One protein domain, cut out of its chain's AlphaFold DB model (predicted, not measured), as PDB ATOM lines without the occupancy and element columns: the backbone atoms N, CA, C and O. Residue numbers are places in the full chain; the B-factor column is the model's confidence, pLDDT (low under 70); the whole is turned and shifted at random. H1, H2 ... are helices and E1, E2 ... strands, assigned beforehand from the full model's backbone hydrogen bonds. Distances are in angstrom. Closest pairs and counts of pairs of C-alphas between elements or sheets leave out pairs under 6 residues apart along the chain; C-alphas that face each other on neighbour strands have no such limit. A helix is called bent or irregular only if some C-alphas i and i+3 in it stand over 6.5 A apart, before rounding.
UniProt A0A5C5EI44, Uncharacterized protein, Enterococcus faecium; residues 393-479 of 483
ATOM      1  N   LEU A 393     225.119 248.714 324.409       84.56
ATOM      2  CA  LEU A 393     224.591 247.741 323.461       84.56
ATOM      3  C   LEU A 393     225.295 246.404 323.681       84.56
ATOM      4  O   LEU A 393     226.526 246.343 323.655       84.56
ATOM      5  N   VAL A 394     224.508 245.342 323.847       83.00
ATOM      6  CA  VAL A 394     224.972 243.953 323.824       83.00
ATOM      7  C   VAL A 394     223.987 243.146 322.988       83.00
ATOM      8  O   VAL A 394     222.842 242.954 323.387       83.00
ATOM      9  N   ASN A 395     224.428 242.676 321.828       81.38
ATOM     10  CA  ASN A 395     223.649 241.812 320.956       81.38
ATOM     11  C   ASN A 395     224.283 240.412 320.945       81.38
ATOM     12  O   ASN A 395     225.418 240.224 320.503       81.38
ATOM     13  N   VAL A 396     223.527 239.451 321.480       82.69
ATOM     14  CA  VAL A 396     223.900 238.036 321.629       82.69
ATOM     15  C   VAL A 396     223.161 237.126 320.646       82.69
ATOM     16  O   VAL A 396     223.263 235.909 320.765       82.69
ATOM     17  N   SER A 397     222.409 237.678 319.690       73.88
ATOM     18  CA  SER A 397     221.579 236.886 318.774       73.88
ATOM     19  C   SER A 397     222.412 235.870 317.992       73.88
ATOM     20  O   SER A 397     222.061 234.693 317.948       73.88
ATOM     21  N   ASP A 398     223.567 236.297 317.474       77.69
ATOM     22  CA  ASP A 398     224.481 235.421 316.730       77.69
ATOM     23  C   ASP A 398     225.082 234.326 317.624       77.69
ATOM     24  O   ASP A 398     225.349 233.221 317.152       77.69
ATOM     25  N   TYR A 399     225.268 234.614 318.916       77.75
ATOM     26  CA  TYR A 399     225.797 233.678 319.906       77.75
ATOM     27  C   TYR A 399     224.776 232.613 320.329       77.75
ATOM     28  O   TYR A 399     225.145 231.454 320.526       77.75
ATOM     29  N   LEU A 400     223.504 233.001 320.475       74.44
ATOM     30  CA  LEU A 400     222.418 232.120 320.918       74.44
ATOM     31  C   LEU A 400     221.849 231.242 319.799       74.44
ATOM     32  O   LEU A 400     221.225 230.226 320.097       74.44
ATOM     33  N   ASN A 401     222.046 231.609 318.529       77.19
ATOM     34  CA  ASN A 401     221.573 230.797 317.417       77.19
ATOM     35  C   ASN A 401     222.418 229.519 317.272       77.19
ATOM     36  O   ASN A 401     223.563 229.552 316.820       77.19
ATOM     37  N   GLU A 402     221.840 228.376 317.644       78.94
ATOM     38  CA  GLU A 402     222.507 227.075 317.556       78.94
ATOM     39  C   GLU A 402     222.747 226.599 316.115       78.94
ATOM     40  O   GLU A 402     223.581 225.716 315.915       78.94
ATOM     41  N   GLU A 403     222.077 227.186 315.120       77.19
ATOM     42  CA  GLU A 403     222.321 226.897 313.700       77.19
ATOM     43  C   GLU A 403     223.596 227.568 313.176       77.19
ATOM     44  O   GLU A 403     224.171 227.112 312.189       77.19
ATOM     45  N   ASN A 404     224.078 228.621 313.847       74.12
ATOM     46  CA  ASN A 404     225.327 229.267 313.467       74.12
ATOM     47  C   ASN A 404     226.513 228.343 313.765       74.12
ATOM     48  O   ASN A 404     226.617 227.756 314.851       74.12
ATOM     49  N   GLU A 405     227.456 228.286 312.831       79.12
ATOM     50  CA  GLU A 405     228.758 227.659 313.047       79.12
ATOM     51  C   GLU A 405     229.458 228.264 314.268       79.12
ATOM     52  O   GLU A 405     229.349 229.462 314.538       79.12
ATOM     53  N   GLN A 406     230.204 227.451 315.020       74.94
ATOM     54  CA  GLN A 406     230.784 227.873 316.302       74.94
ATOM     55  C   GLN A 406     231.691 229.112 316.175       74.94
ATOM     56  O   GLN A 406     231.741 229.930 317.094       74.94
ATOM     57  N   PHE A 407     232.380 229.272 315.041       76.25
ATOM     58  CA  PHE A 407     233.227 230.431 314.743       76.25
ATOM     59  C   PHE A 407     232.440 231.700 314.362       76.25
ATOM     60  O   PHE A 407     232.972 232.797 314.503       76.25
ATOM     61  N   GLY A 408     231.181 231.564 313.929       73.31
ATOM     62  CA  GLY A 408     230.274 232.677 313.623       73.31
ATOM     63  C   GLY A 408     229.443 233.154 314.820       73.31
ATOM     64  O   GLY A 408     228.754 234.170 314.737       73.31
ATOM     65  N   ARG A 409     229.521 232.457 315.963       82.00
ATOM     66  CA  ARG A 409     228.811 232.802 317.207       82.00
ATOM     67  C   ARG A 409     229.505 233.936 317.966       82.00
ATOM     68  O   ARG A 409     230.143 233.720 318.999       82.00
ATOM     69  N   GLY A 410     229.394 235.152 317.440       83.69
ATOM     70  CA  GLY A 410     229.927 236.371 318.049       83.69
ATOM     71  C   GLY A 410     228.947 237.080 318.988       83.69
ATOM     72  O   GLY A 410     227.736 236.888 318.920       83.69
ATOM     73  N   ILE A 411     229.481 237.951 319.849       86.38
ATOM     74  CA  ILE A 411     228.698 238.932 320.615       86.38
ATOM     75  C   ILE A 411     229.073 240.318 320.098       86.38
ATOM     76  O   ILE A 411     230.251 240.678 320.086       86.38
ATOM     77  N   LYS A 412     228.079 241.102 319.681       88.88
ATOM     78  CA  LYS A 412     228.264 242.478 319.207       88.88
ATOM     79  C   LYS A 412     228.058 243.446 320.373       88.88
ATOM     80  O   LYS A 412     227.053 243.362 321.076       88.88
ATOM     81  N   ILE A 413     229.004 244.357 320.580       88.50
ATOM     82  CA  ILE A 413     228.985 245.347 321.669       88.50
ATOM     83  C   ILE A 413     229.339 246.742 321.148       88.50
ATOM     84  O   ILE A 413     230.059 246.858 320.158       88.50
ATOM     85  N   ASN A 414     228.877 247.802 321.820       90.62
ATOM     86  CA  ASN A 414     229.306 249.176 321.525       90.62
ATOM     87  C   ASN A 414     230.466 249.649 322.419       90.62
ATOM     88  O   ASN A 414     230.846 249.008 323.397       90.62
ATOM     89  N   LEU A 415     231.019 250.827 322.117       89.94
ATOM     90  CA  LEU A 415     232.160 251.384 322.852       89.94
ATOM     91  C   LEU A 415     231.843 251.719 324.313       89.94
ATOM     92  O   LEU A 415     232.719 251.613 325.169       89.94
ATOM     93  N   ASN A 416     230.600 252.085 324.631       89.00
ATOM     94  CA  ASN A 416     230.197 252.333 326.016       89.00
ATOM     95  C   ASN A 416     230.271 251.065 326.878       89.00
ATOM     96  O   ASN A 416     230.620 251.165 328.056       89.00
ATOM     97  N   TYR A 417     230.048 249.879 326.292       89.00
ATOM     98  CA  TYR A 417     230.327 248.611 326.967       89.00
ATOM     99  C   TYR A 417     231.796 248.536 327.394       89.00
ATOM    100  O   TYR A 417     232.074 248.297 328.563       89.00
ATOM    101  N   LEU A 418     232.738 248.804 326.482       86.38
ATOM    102  CA  LEU A 418     234.179 248.739 326.766       86.38
ATOM    103  C   LEU A 418     234.642 249.804 327.772       86.38
ATOM    104  O   LEU A 418     235.586 249.567 328.521       86.38
ATOM    105  N   LYS A 419     233.964 250.959 327.835       86.31
ATOM    106  CA  LYS A 419     234.211 251.974 328.875       86.31
ATOM    107  C   LYS A 419     233.800 251.472 330.266       86.31
ATOM    108  O   LYS A 419     234.513 251.737 331.231       86.31
ATOM    109  N   LYS A 420     232.670 250.760 330.381       85.75
ATOM    110  CA  LYS A 420     232.164 250.220 331.660       85.75
ATOM    111  C   LYS A 420     232.845 248.910 332.067       85.75
ATOM    112  O   LYS A 420     233.086 248.696 333.252       85.75
ATOM    113  N   PHE A 421     233.168 248.062 331.095       86.75
ATOM    114  CA  PHE A 421     233.792 246.750 331.259       86.75
ATOM    115  C   PHE A 421     235.075 246.676 330.417       86.75
ATOM    116  O   PHE A 421     235.068 246.125 329.313       86.75
ATOM    117  N   PRO A 422     236.186 247.254 330.907       84.38
ATOM    118  CA  PRO A 422     237.411 247.340 330.132       84.38
ATOM    119  C   PRO A 422     238.019 245.959 329.894       84.38
ATOM    120  O   PRO A 422     238.183 245.163 330.821       84.38
ATOM    121  N   LEU A 423     238.397 245.695 328.647       86.31
ATOM    122  CA  LEU A 423     239.106 244.481 328.258       86.31
ATOM    123  C   LEU A 423     240.601 244.764 328.135       86.31
ATOM    124  O   LEU A 423     241.010 245.864 327.765       86.31
ATOM    125  N   ILE A 424     241.416 243.754 328.430       87.69
ATOM    126  CA  ILE A 424     242.868 243.820 328.264       87.69
ATOM    127  C   ILE A 424     243.323 242.947 327.099       87.69
ATOM    128  O   ILE A 424     242.777 241.869 326.843       87.69
ATOM    129  N   ASP A 425     244.352 243.414 326.406       88.00
ATOM    130  CA  ASP A 425     245.042 242.650 325.384       88.00
ATOM    131  C   ASP A 425     245.982 241.596 326.001       88.00
ATOM    132  O   ASP A 425     246.212 241.536 327.216       88.00
ATOM    133  N   VAL A 426     246.570 240.761 325.145       84.88
ATOM    134  CA  VAL A 426     247.561 239.743 325.544       84.88
ATOM    135  C   VAL A 426     248.826 240.324 326.199       84.88
ATOM    136  O   VAL A 426     249.539 239.609 326.898       84.88
ATOM    137  N   SER A 427     249.109 241.618 326.007       84.25
ATOM    138  CA  SER A 427     250.226 242.335 326.638       84.25
ATOM    139  C   SER A 427     249.858 242.992 327.976       84.25
ATOM    140  O   SER A 427     250.714 243.614 328.604       84.25
ATOM    141  N   GLY A 428     248.614 242.830 328.441       81.38
ATOM    142  CA  GLY A 428     248.115 243.406 329.689       81.38
ATOM    143  C   GLY A 428     247.745 244.888 329.591       81.38
ATOM    144  O   GLY A 428     247.569 245.535 330.622       81.38
ATOM    145  N   ARG A 429     247.633 245.441 328.377       86.62
ATOM    146  CA  ARG A 429     247.203 246.825 328.142       86.62
ATOM    147  C   ARG A 429     245.704 246.880 327.881       86.62
ATOM    148  O   ARG A 429     245.138 245.959 327.301       86.62
ATOM    149  N   LEU A 430     245.061 247.964 328.308       86.31
ATOM    150  CA  LEU A 430     243.641 248.196 328.047       86.31
ATOM    151  C   LEU A 430     243.395 248.359 326.545       86.31
ATOM    152  O   LEU A 430     244.082 249.135 325.881       86.31
ATOM    153  N   ILE A 431     242.391 247.655 326.033       86.56
ATOM    154  CA  ILE A 431     241.918 247.813 324.663       86.56
ATOM    155  C   ILE A 431     241.101 249.100 324.605       86.56
ATOM    156  O   ILE A 431     240.037 249.199 325.213       86.56
ATOM    157  N   GLN A 432     241.618 250.091 323.886       84.38
ATOM    158  CA  GLN A 432     240.936 251.356 323.636       84.38
ATOM    159  C   GLN A 432     240.574 251.434 322.158       84.38
ATOM    160  O   GLN A 432     241.449 251.381 321.298       84.38
ATOM    161  N   ILE A 433     239.277 251.544 321.884       86.94
ATOM    162  CA  ILE A 433     238.728 251.739 320.545       86.94
ATOM    163  C   ILE A 433     237.974 253.069 320.574       86.94
ATOM    164  O   ILE A 433     237.232 253.348 321.519       86.94
ATOM    165  N   THR A 434     238.213 253.907 319.573       84.12
ATOM    166  CA  THR A 434     237.627 255.243 319.442       84.12
ATOM    167  C   THR A 434     236.458 255.229 318.463       84.12
ATOM    168  O   THR A 434     236.413 254.389 317.573       84.12
ATOM    169  N   GLU A 435     235.542 256.195 318.578       79.44
ATOM    170  CA  GLU A 435     234.445 256.377 317.604       79.44
ATOM    171  C   GLU A 435     234.951 256.755 316.201       79.44
ATOM    172  O   GLU A 435     234.252 256.553 315.218       79.44
ATOM    173  N   GLU A 436     236.191 257.242 316.098       82.81
ATOM    174  CA  GLU A 436     236.874 257.495 314.824       82.81
ATOM    175  C   GLU A 436     237.293 256.207 314.088       82.81
ATOM    176  O   GLU A 436     237.707 256.263 312.928       82.81
ATOM    177  N   GLU A 437     237.228 255.040 314.740       86.00
ATOM    178  CA  GLU A 437     237.558 253.774 314.093       86.00
ATOM    179  C   GLU A 437     236.465 253.382 313.095       86.00
ATOM    180  O   GLU A 437     235.327 253.098 313.462       86.00
ATOM    181  N   THR A 438     236.833 253.335 311.817       82.31
ATOM    182  CA  THR A 438     235.901 253.056 310.717       82.31
ATOM    183  C   THR A 438     235.939 251.610 310.230       82.31
ATOM    184  O   THR A 438     235.139 251.264 309.358       82.31
ATOM    185  N   HIS A 439     236.848 250.780 310.759       87.81
ATOM    186  CA  HIS A 439     236.949 249.352 310.450       87.81
ATOM    187  C   HIS A 439     236.289 248.512 311.551       87.81
ATOM    188  O   HIS A 439     236.432 248.841 312.732       87.81
ATOM    189  N   PRO A 440     235.630 247.390 311.212       88.19
ATOM    190  CA  PRO A 440     235.137 246.448 312.210       88.19
ATOM    191  C   PRO A 440     236.285 245.952 313.093       88.19
ATOM    192  O   PRO A 440     237.306 245.490 312.585       88.19
ATOM    193  N   VAL A 441     236.131 246.030 314.415       91.38
ATOM    194  CA  VAL A 441     237.128 245.514 315.361       91.38
ATOM    195  C   VAL A 441     236.624 244.210 315.960       91.38
ATOM    196  O   VAL A 441     235.631 244.193 316.687       91.38
ATOM    197  N   ILE A 442     237.326 243.117 315.677       91.31
ATOM    198  CA  ILE A 442     236.972 241.778 316.142       91.31
ATOM    199  C   ILE A 442     237.871 241.410 317.320       91.31
ATOM    200  O   ILE A 442     239.092 241.295 317.191       91.31
ATOM    201  N   LEU A 443     237.251 241.229 318.485       90.56
ATOM    202  CA  LEU A 443     237.925 240.863 319.727       90.56
ATOM    203  C   LEU A 443     237.926 239.337 319.895       90.56
ATOM    204  O   LEU A 443     236.904 238.744 320.233       90.56
ATOM    205  N   ILE A 444     239.078 238.699 319.685       89.19
ATOM    206  CA  ILE A 444     239.227 237.238 319.733       89.19
ATOM    207  C   ILE A 444     239.882 236.817 321.058       89.19
ATOM    208  O   ILE A 444     240.975 237.290 321.375       89.19
ATOM    209  N   PRO A 445     239.292 235.890 321.833       86.75
ATOM    210  CA  PRO A 445     239.940 235.356 323.027       86.75
ATOM    211  C   PRO A 445     241.294 234.694 322.725       86.75
ATOM    212  O   PRO A 445     241.407 233.886 321.804       86.75
ATOM    213  N   GLU A 446     242.304 234.949 323.562       84.31
ATOM    214  CA  GLU A 446     243.678 234.436 323.401       84.31
ATOM    215  C   GLU A 446     243.744 232.912 323.207       84.31
ATOM    216  O   GLU A 446     244.617 232.420 322.493       84.31
ATOM    217  N   ARG A 447     242.790 232.159 323.774       81.38
ATOM    218  CA  ARG A 447     242.736 230.692 323.669       81.38
ATOM    219  C   ARG A 447     242.782 230.180 322.223       81.38
ATOM    220  O   ARG A 447     243.375 229.134 321.988       81.38
ATOM    221  N   TYR A 448     242.226 230.927 321.267       79.44
ATOM    222  CA  TYR A 448     242.210 230.552 319.846       79.44
ATOM    223  C   TYR A 448     243.582 230.689 319.164       79.44
ATOM    224  O   TYR A 448     243.764 230.261 318.032       79.44
ATOM    225  N   ARG A 449     244.589 231.249 319.847       73.44
ATOM    226  CA  ARG A 449     245.959 231.385 319.330       73.44
ATOM    227  C   ARG A 449     246.806 230.117 319.516       73.44
ATOM    228  O   ARG A 449     247.872 230.000 318.906       73.44
ATOM    229  N   HIS A 450     246.383 229.191 320.376       71.31
ATOM    230  CA  HIS A 450     247.148 227.983 320.694       71.31
ATOM    231  C   HIS A 450     246.992 226.895 319.622       71.31
ATOM    232  O   HIS A 450     245.987 226.818 318.922       71.31
ATOM    233  N   THR A 451     248.028 226.065 319.478       54.53
ATOM    234  CA  THR A 451     248.276 225.183 318.324       54.53
ATOM    235  C   THR A 451     247.140 224.212 318.000       54.53
ATOM    236  O   THR A 451     246.949 223.906 316.827       54.53
ATOM    237  N   ASP A 452     246.369 223.797 319.005       59.22
ATOM    238  CA  ASP A 452     245.273 222.832 318.860       59.22
ATOM    239  C   ASP A 452     243.973 223.464 318.315       59.22
ATOM    240  O   ASP A 452     243.071 222.741 317.910       59.22
ATOM    241  N   LEU A 453     243.890 224.802 318.261       59.06
ATOM    242  CA  LEU A 453     242.728 225.584 317.799       59.06
ATOM    243  C   LEU A 453     243.070 226.506 316.609       59.06
ATOM    244  O   LEU A 453     242.327 227.430 316.287       59.06
ATOM    245  N   LYS A 454     244.212 226.286 315.939       60.03
ATOM    246  CA  LYS A 454     244.646 227.113 314.794       60.03
ATOM    247  C   LYS A 454     243.678 227.076 313.609       60.03
ATOM    248  O   LYS A 454     243.578 228.074 312.901       60.03
ATOM    249  N   ASN A 455     242.997 225.949 313.404       63.91
ATOM    250  CA  ASN A 455     241.982 225.825 312.358       63.91
ATOM    251  C   ASN A 455     240.787 226.744 312.653       63.91
ATOM    252  O   ASN A 455     240.330 227.438 311.752       63.91
ATOM    253  N   ASP A 456     240.382 226.850 313.920       72.38
ATOM    254  CA  ASP A 456     239.295 227.732 314.350       72.38
ATOM    255  C   ASP A 456     239.666 229.209 314.171       72.38
ATOM    256  O   ASP A 456     238.836 230.002 313.743       72.38
ATOM    257  N   LEU A 457     240.918 229.603 314.447       81.88
ATOM    258  CA  LEU A 457     241.349 230.989 314.233       81.88
ATOM    259  C   LEU A 457     241.289 231.385 312.755       81.88
ATOM    260  O   LEU A 457     240.817 232.477 312.452       81.88
ATOM    261  N   ALA A 458     241.749 230.508 311.858       83.62
ATOM    262  CA  ALA A 458     241.688 230.751 310.419       83.62
ATOM    263  C   ALA A 458     240.234 230.890 309.941       83.62
ATOM    264  O   ALA A 458     239.915 231.849 309.242       83.62
ATOM    265  N   GLN A 459     239.351 230.001 310.407       84.44
ATOM    266  CA  GLN A 459     237.919 230.043 310.106       84.44
ATOM    267  C   GLN A 459     237.243 231.313 310.637       84.44
ATOM    268  O   GLN A 459     236.476 231.936 309.914       84.44
ATOM    269  N   ILE A 460     237.561 231.749 311.864       85.31
ATOM    270  CA  ILE A 460     237.054 233.012 312.425       85.31
ATOM    271  C   ILE A 460     237.502 234.192 311.557       85.31
ATOM    272  O   ILE A 460     236.694 235.062 311.232       85.31
ATOM    273  N   THR A 461     238.785 234.250 311.188       86.44
ATOM    274  CA  THR A 461     239.300 235.365 310.383       86.44
ATOM    275  C   THR A 461     238.696 235.397 308.986       86.44
ATOM    276  O   THR A 461     238.305 236.472 308.545       86.44
ATOM    277  N   GLU A 462     238.566 234.242 308.330       87.44
ATOM    278  CA  GLU A 462     237.971 234.114 306.996       87.44
ATOM    279  C   GLU A 462     236.493 234.511 307.020       87.44
ATOM    280  O   GLU A 462     236.077 235.378 306.255       87.44
ATOM    281  N   TYR A 463     235.733 233.984 307.984       87.25
ATOM    282  CA  TYR A 463     234.319 234.303 308.162       87.25
ATOM    283  C   TYR A 463     234.083 235.809 308.325       87.25
ATOM    284  O   TYR A 463     233.296 236.400 307.588       87.25
ATOM    285  N   TYR A 464     234.792 236.463 309.254       86.69
ATOM    286  CA  TYR A 464     234.606 237.899 309.486       86.69
ATOM    287  C   TYR A 464     235.175 238.775 308.367       86.69
ATOM    288  O   TYR A 464     234.716 239.905 308.217       86.69
ATOM    289  N   GLN A 465     236.136 238.292 307.579       88.62
ATOM    290  CA  GLN A 465     236.590 238.981 306.370       88.62
ATOM    291  C   GLN A 465     235.553 238.913 305.245       88.62
ATOM    292  O   GLN A 465     235.383 239.901 304.541       88.62
ATOM    293  N   GLU A 466     234.849 237.789 305.096       86.38
ATOM    294  CA  GLU A 466     233.837 237.597 304.051       86.38
ATOM    295  C   GLU A 466     232.575 238.435 304.297       86.38
ATOM    296  O   GLU A 466     232.021 239.011 303.363       86.38
ATOM    297  N   ILE A 467     232.135 238.549 305.555       82.00
ATOM    298  CA  ILE A 467     230.882 239.248 305.895       82.00
ATOM    299  C   ILE A 467     231.052 240.749 306.172       82.00
ATOM    300  O   ILE A 467     230.056 241.448 306.363       82.00
ATOM    301  N   SER A 468     232.287 241.249 306.264       82.69
ATOM    302  CA  SER A 468     232.545 242.655 306.591       82.69
ATOM    303  C   SER A 468     232.683 243.505 305.334       82.69
ATOM    304  O   SER A 468     233.469 243.198 304.446       82.69
ATOM    305  N   GLU A 469     232.006 244.654 305.303       79.94
ATOM    306  CA  GLU A 469     232.127 245.628 304.204       79.94
ATOM    307  C   GLU A 469     233.522 246.278 304.112       79.94
ATOM    308  O   GLU A 469     233.904 246.815 303.072       79.94
ATOM    309  N   LYS A 470     234.292 246.252 305.208       85.19
ATOM    310  CA  LYS A 470     235.657 246.787 305.310       85.19
ATOM    311  C   LYS A 470     236.570 245.781 305.992       85.19
ATOM    312  O   LYS A 470     236.115 244.997 306.822       85.19
ATOM    313  N   GLU A 471     237.865 245.865 305.695       88.69
ATOM    314  CA  GLU A 471     238.872 244.962 306.256       88.69
ATOM    315  C   GLU A 471     238.862 245.000 307.802       88.69
ATOM    316  O   GLU A 471     239.113 246.056 308.394       88.69
ATOM    317  N   PRO A 472     238.556 243.880 308.482       90.31
ATOM    318  CA  PRO A 472     238.427 243.861 309.933       90.31
ATOM    319  C   PRO A 472     239.787 243.919 310.643       90.31
ATOM    320  O   PRO A 472     240.765 243.284 310.247       90.31
ATOM    321  N   LYS A 473     239.832 244.629 311.773       91.19
ATOM    322  CA  LYS A 473     240.968 244.657 312.701       91.19
ATOM    323  C   LYS A 473     240.787 243.591 313.774       91.19
ATOM    324  O   LYS A 473     239.898 243.689 314.615       91.19
ATOM    325  N   PHE A 474     241.667 242.596 313.788       89.56
ATOM    326  CA  PHE A 474     241.644 241.529 314.787       89.56
ATOM    327  C   PHE A 474     242.520 241.881 315.994       89.56
ATOM    328  O   PHE A 474     243.730 242.073 315.861       89.56
ATOM    329  N   LEU A 475     241.922 241.932 317.186       89.75
ATOM    330  CA  LEU A 475     242.627 242.137 318.452       89.75
ATOM    331  C   LEU A 475     242.433 240.924 319.360       89.75
ATOM    332  O   LEU A 475     241.327 240.406 319.494       89.75
ATOM    333  N   PHE A 476     243.503 240.492 320.024       88.62
ATOM    334  CA  PHE A 476     243.449 239.351 320.935       88.62
ATOM    335  C   PHE A 476     243.249 239.802 322.376       88.62
ATOM    336  O   PHE A 476     244.026 240.611 322.889       88.62
ATOM    337  N   THR A 477     242.242 239.240 323.038       86.62
ATOM    338  CA  THR A 477     241.859 239.605 324.403       86.62
ATOM    339  C   THR A 477     242.232 238.510 325.389       86.62
ATOM    340  O   THR A 477     242.093 237.313 325.118       86.62
ATOM    341  N   ARG A 478     242.703 238.916 326.567       81.50
ATOM    342  CA  ARG A 478     242.970 237.991 327.665       81.50
ATOM    343  C   ARG A 478     241.760 237.980 328.590       81.50
ATOM    344  O   ARG A 478     241.455 238.986 329.224       81.50
ATOM    345  N   ILE A 479     241.068 236.843 328.683       61.41
ATOM    346  CA  ILE A 479     239.962 236.692 329.637       61.41
ATOM    347  C   ILE A 479     240.572 236.639 331.038       61.41
ATOM    348  O   ILE A 479     241.140 235.625 331.450       61.41
TER     349      ILE A 479
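This is residues 393 to 479 of the 483 residues of an uncharacterized protein of Enterococcus faecium (UniProt A0A5C5EI44). A pair of short parallel strands, E1 and E2, stands in the middle, with the long helix H4 at one side of the pair, while two long loop stretches, residues 401 to 414 and 421 to 440, run round other sides with the small helices H1 and H2 far from the middle. Residues 450 to 455, of which 451 to 455 belong to H4, stick out. The printed part has 87 residues with four named helices and two named strands, in the order H1 H2 E1 H3 H4 E2; 42 residues, under half, are in named elements, and the class is mixed, helices and strands. The whole is compact, with a radius of gyration of the C-alphas of 13.1 A and a rounded outline of 30 by 27 by 24 A.

H1 is residues 397 to 400, 5.3 A from first to last C-alpha, and begins with C-alpha 397 at (221.579, 236.886, 318.774). H2, residues 415 to 420, measures 8.9 A. E1, residues 441 to 445, measures 13.0 A and begins with C-alpha 441 at (237.128, 245.514, 315.361). H3, residues 446 to 449, measures 5.6 A. H4, residues 451 to 467, measures 25.6 A and is irregular: C-alphas 452 and 455 are 7.9 A apart. E2, residues 473 to 478, measures 16.5 A and ends with C-alpha 478 at (242.970, 237.991, 327.665).

E1 and E2 are parallel neighbours, 32 degrees between their directions; C-alphas 443 and 475 face each other at 5.0 A. N 442 and O 473, at 2.8 A, and N 475 and O 442, at 2.9 A, are within hydrogen-bond range. E1, H3, H4 and E2 form a strand-helix-strand unit, two parallel neighbour strands with helices between, and its crossover is right-handed. E1 and H4 are near each other. The closest C-alphas of H4 and E2, those of Thr 461 and Phe 474, are 7.9 A apart. H3 and H4 touch only at the corner, H4 with residues 453 to 457 alone; their closest C-alphas, those of Tyr 448 and Leu 457, are 5.7 A apart. Residues 424 to 425 pair antiparallel with residues 477 to 478 of E2, and residues 394 to 395 with 412 to 413. H1 and H2 are apart, and H1 is also apart from E1 and H4. Every O i to N i+4 pair is within hydrogen-bond range in H2, 11 of 13 in H4; H1 and H3 are too short for such a pair.

The C-alphas of Glu 436 and Asp 452, the two farthest apart, are 35.9 A apart. The printed part has no cut. The links H1 to H2, of 14 residues, and H2 to E1, of 20 residues, are long; the other three are tight. The mean pLDDT of the printed part is 82.3, and residues 451 to 455 and residue 479 are under 70.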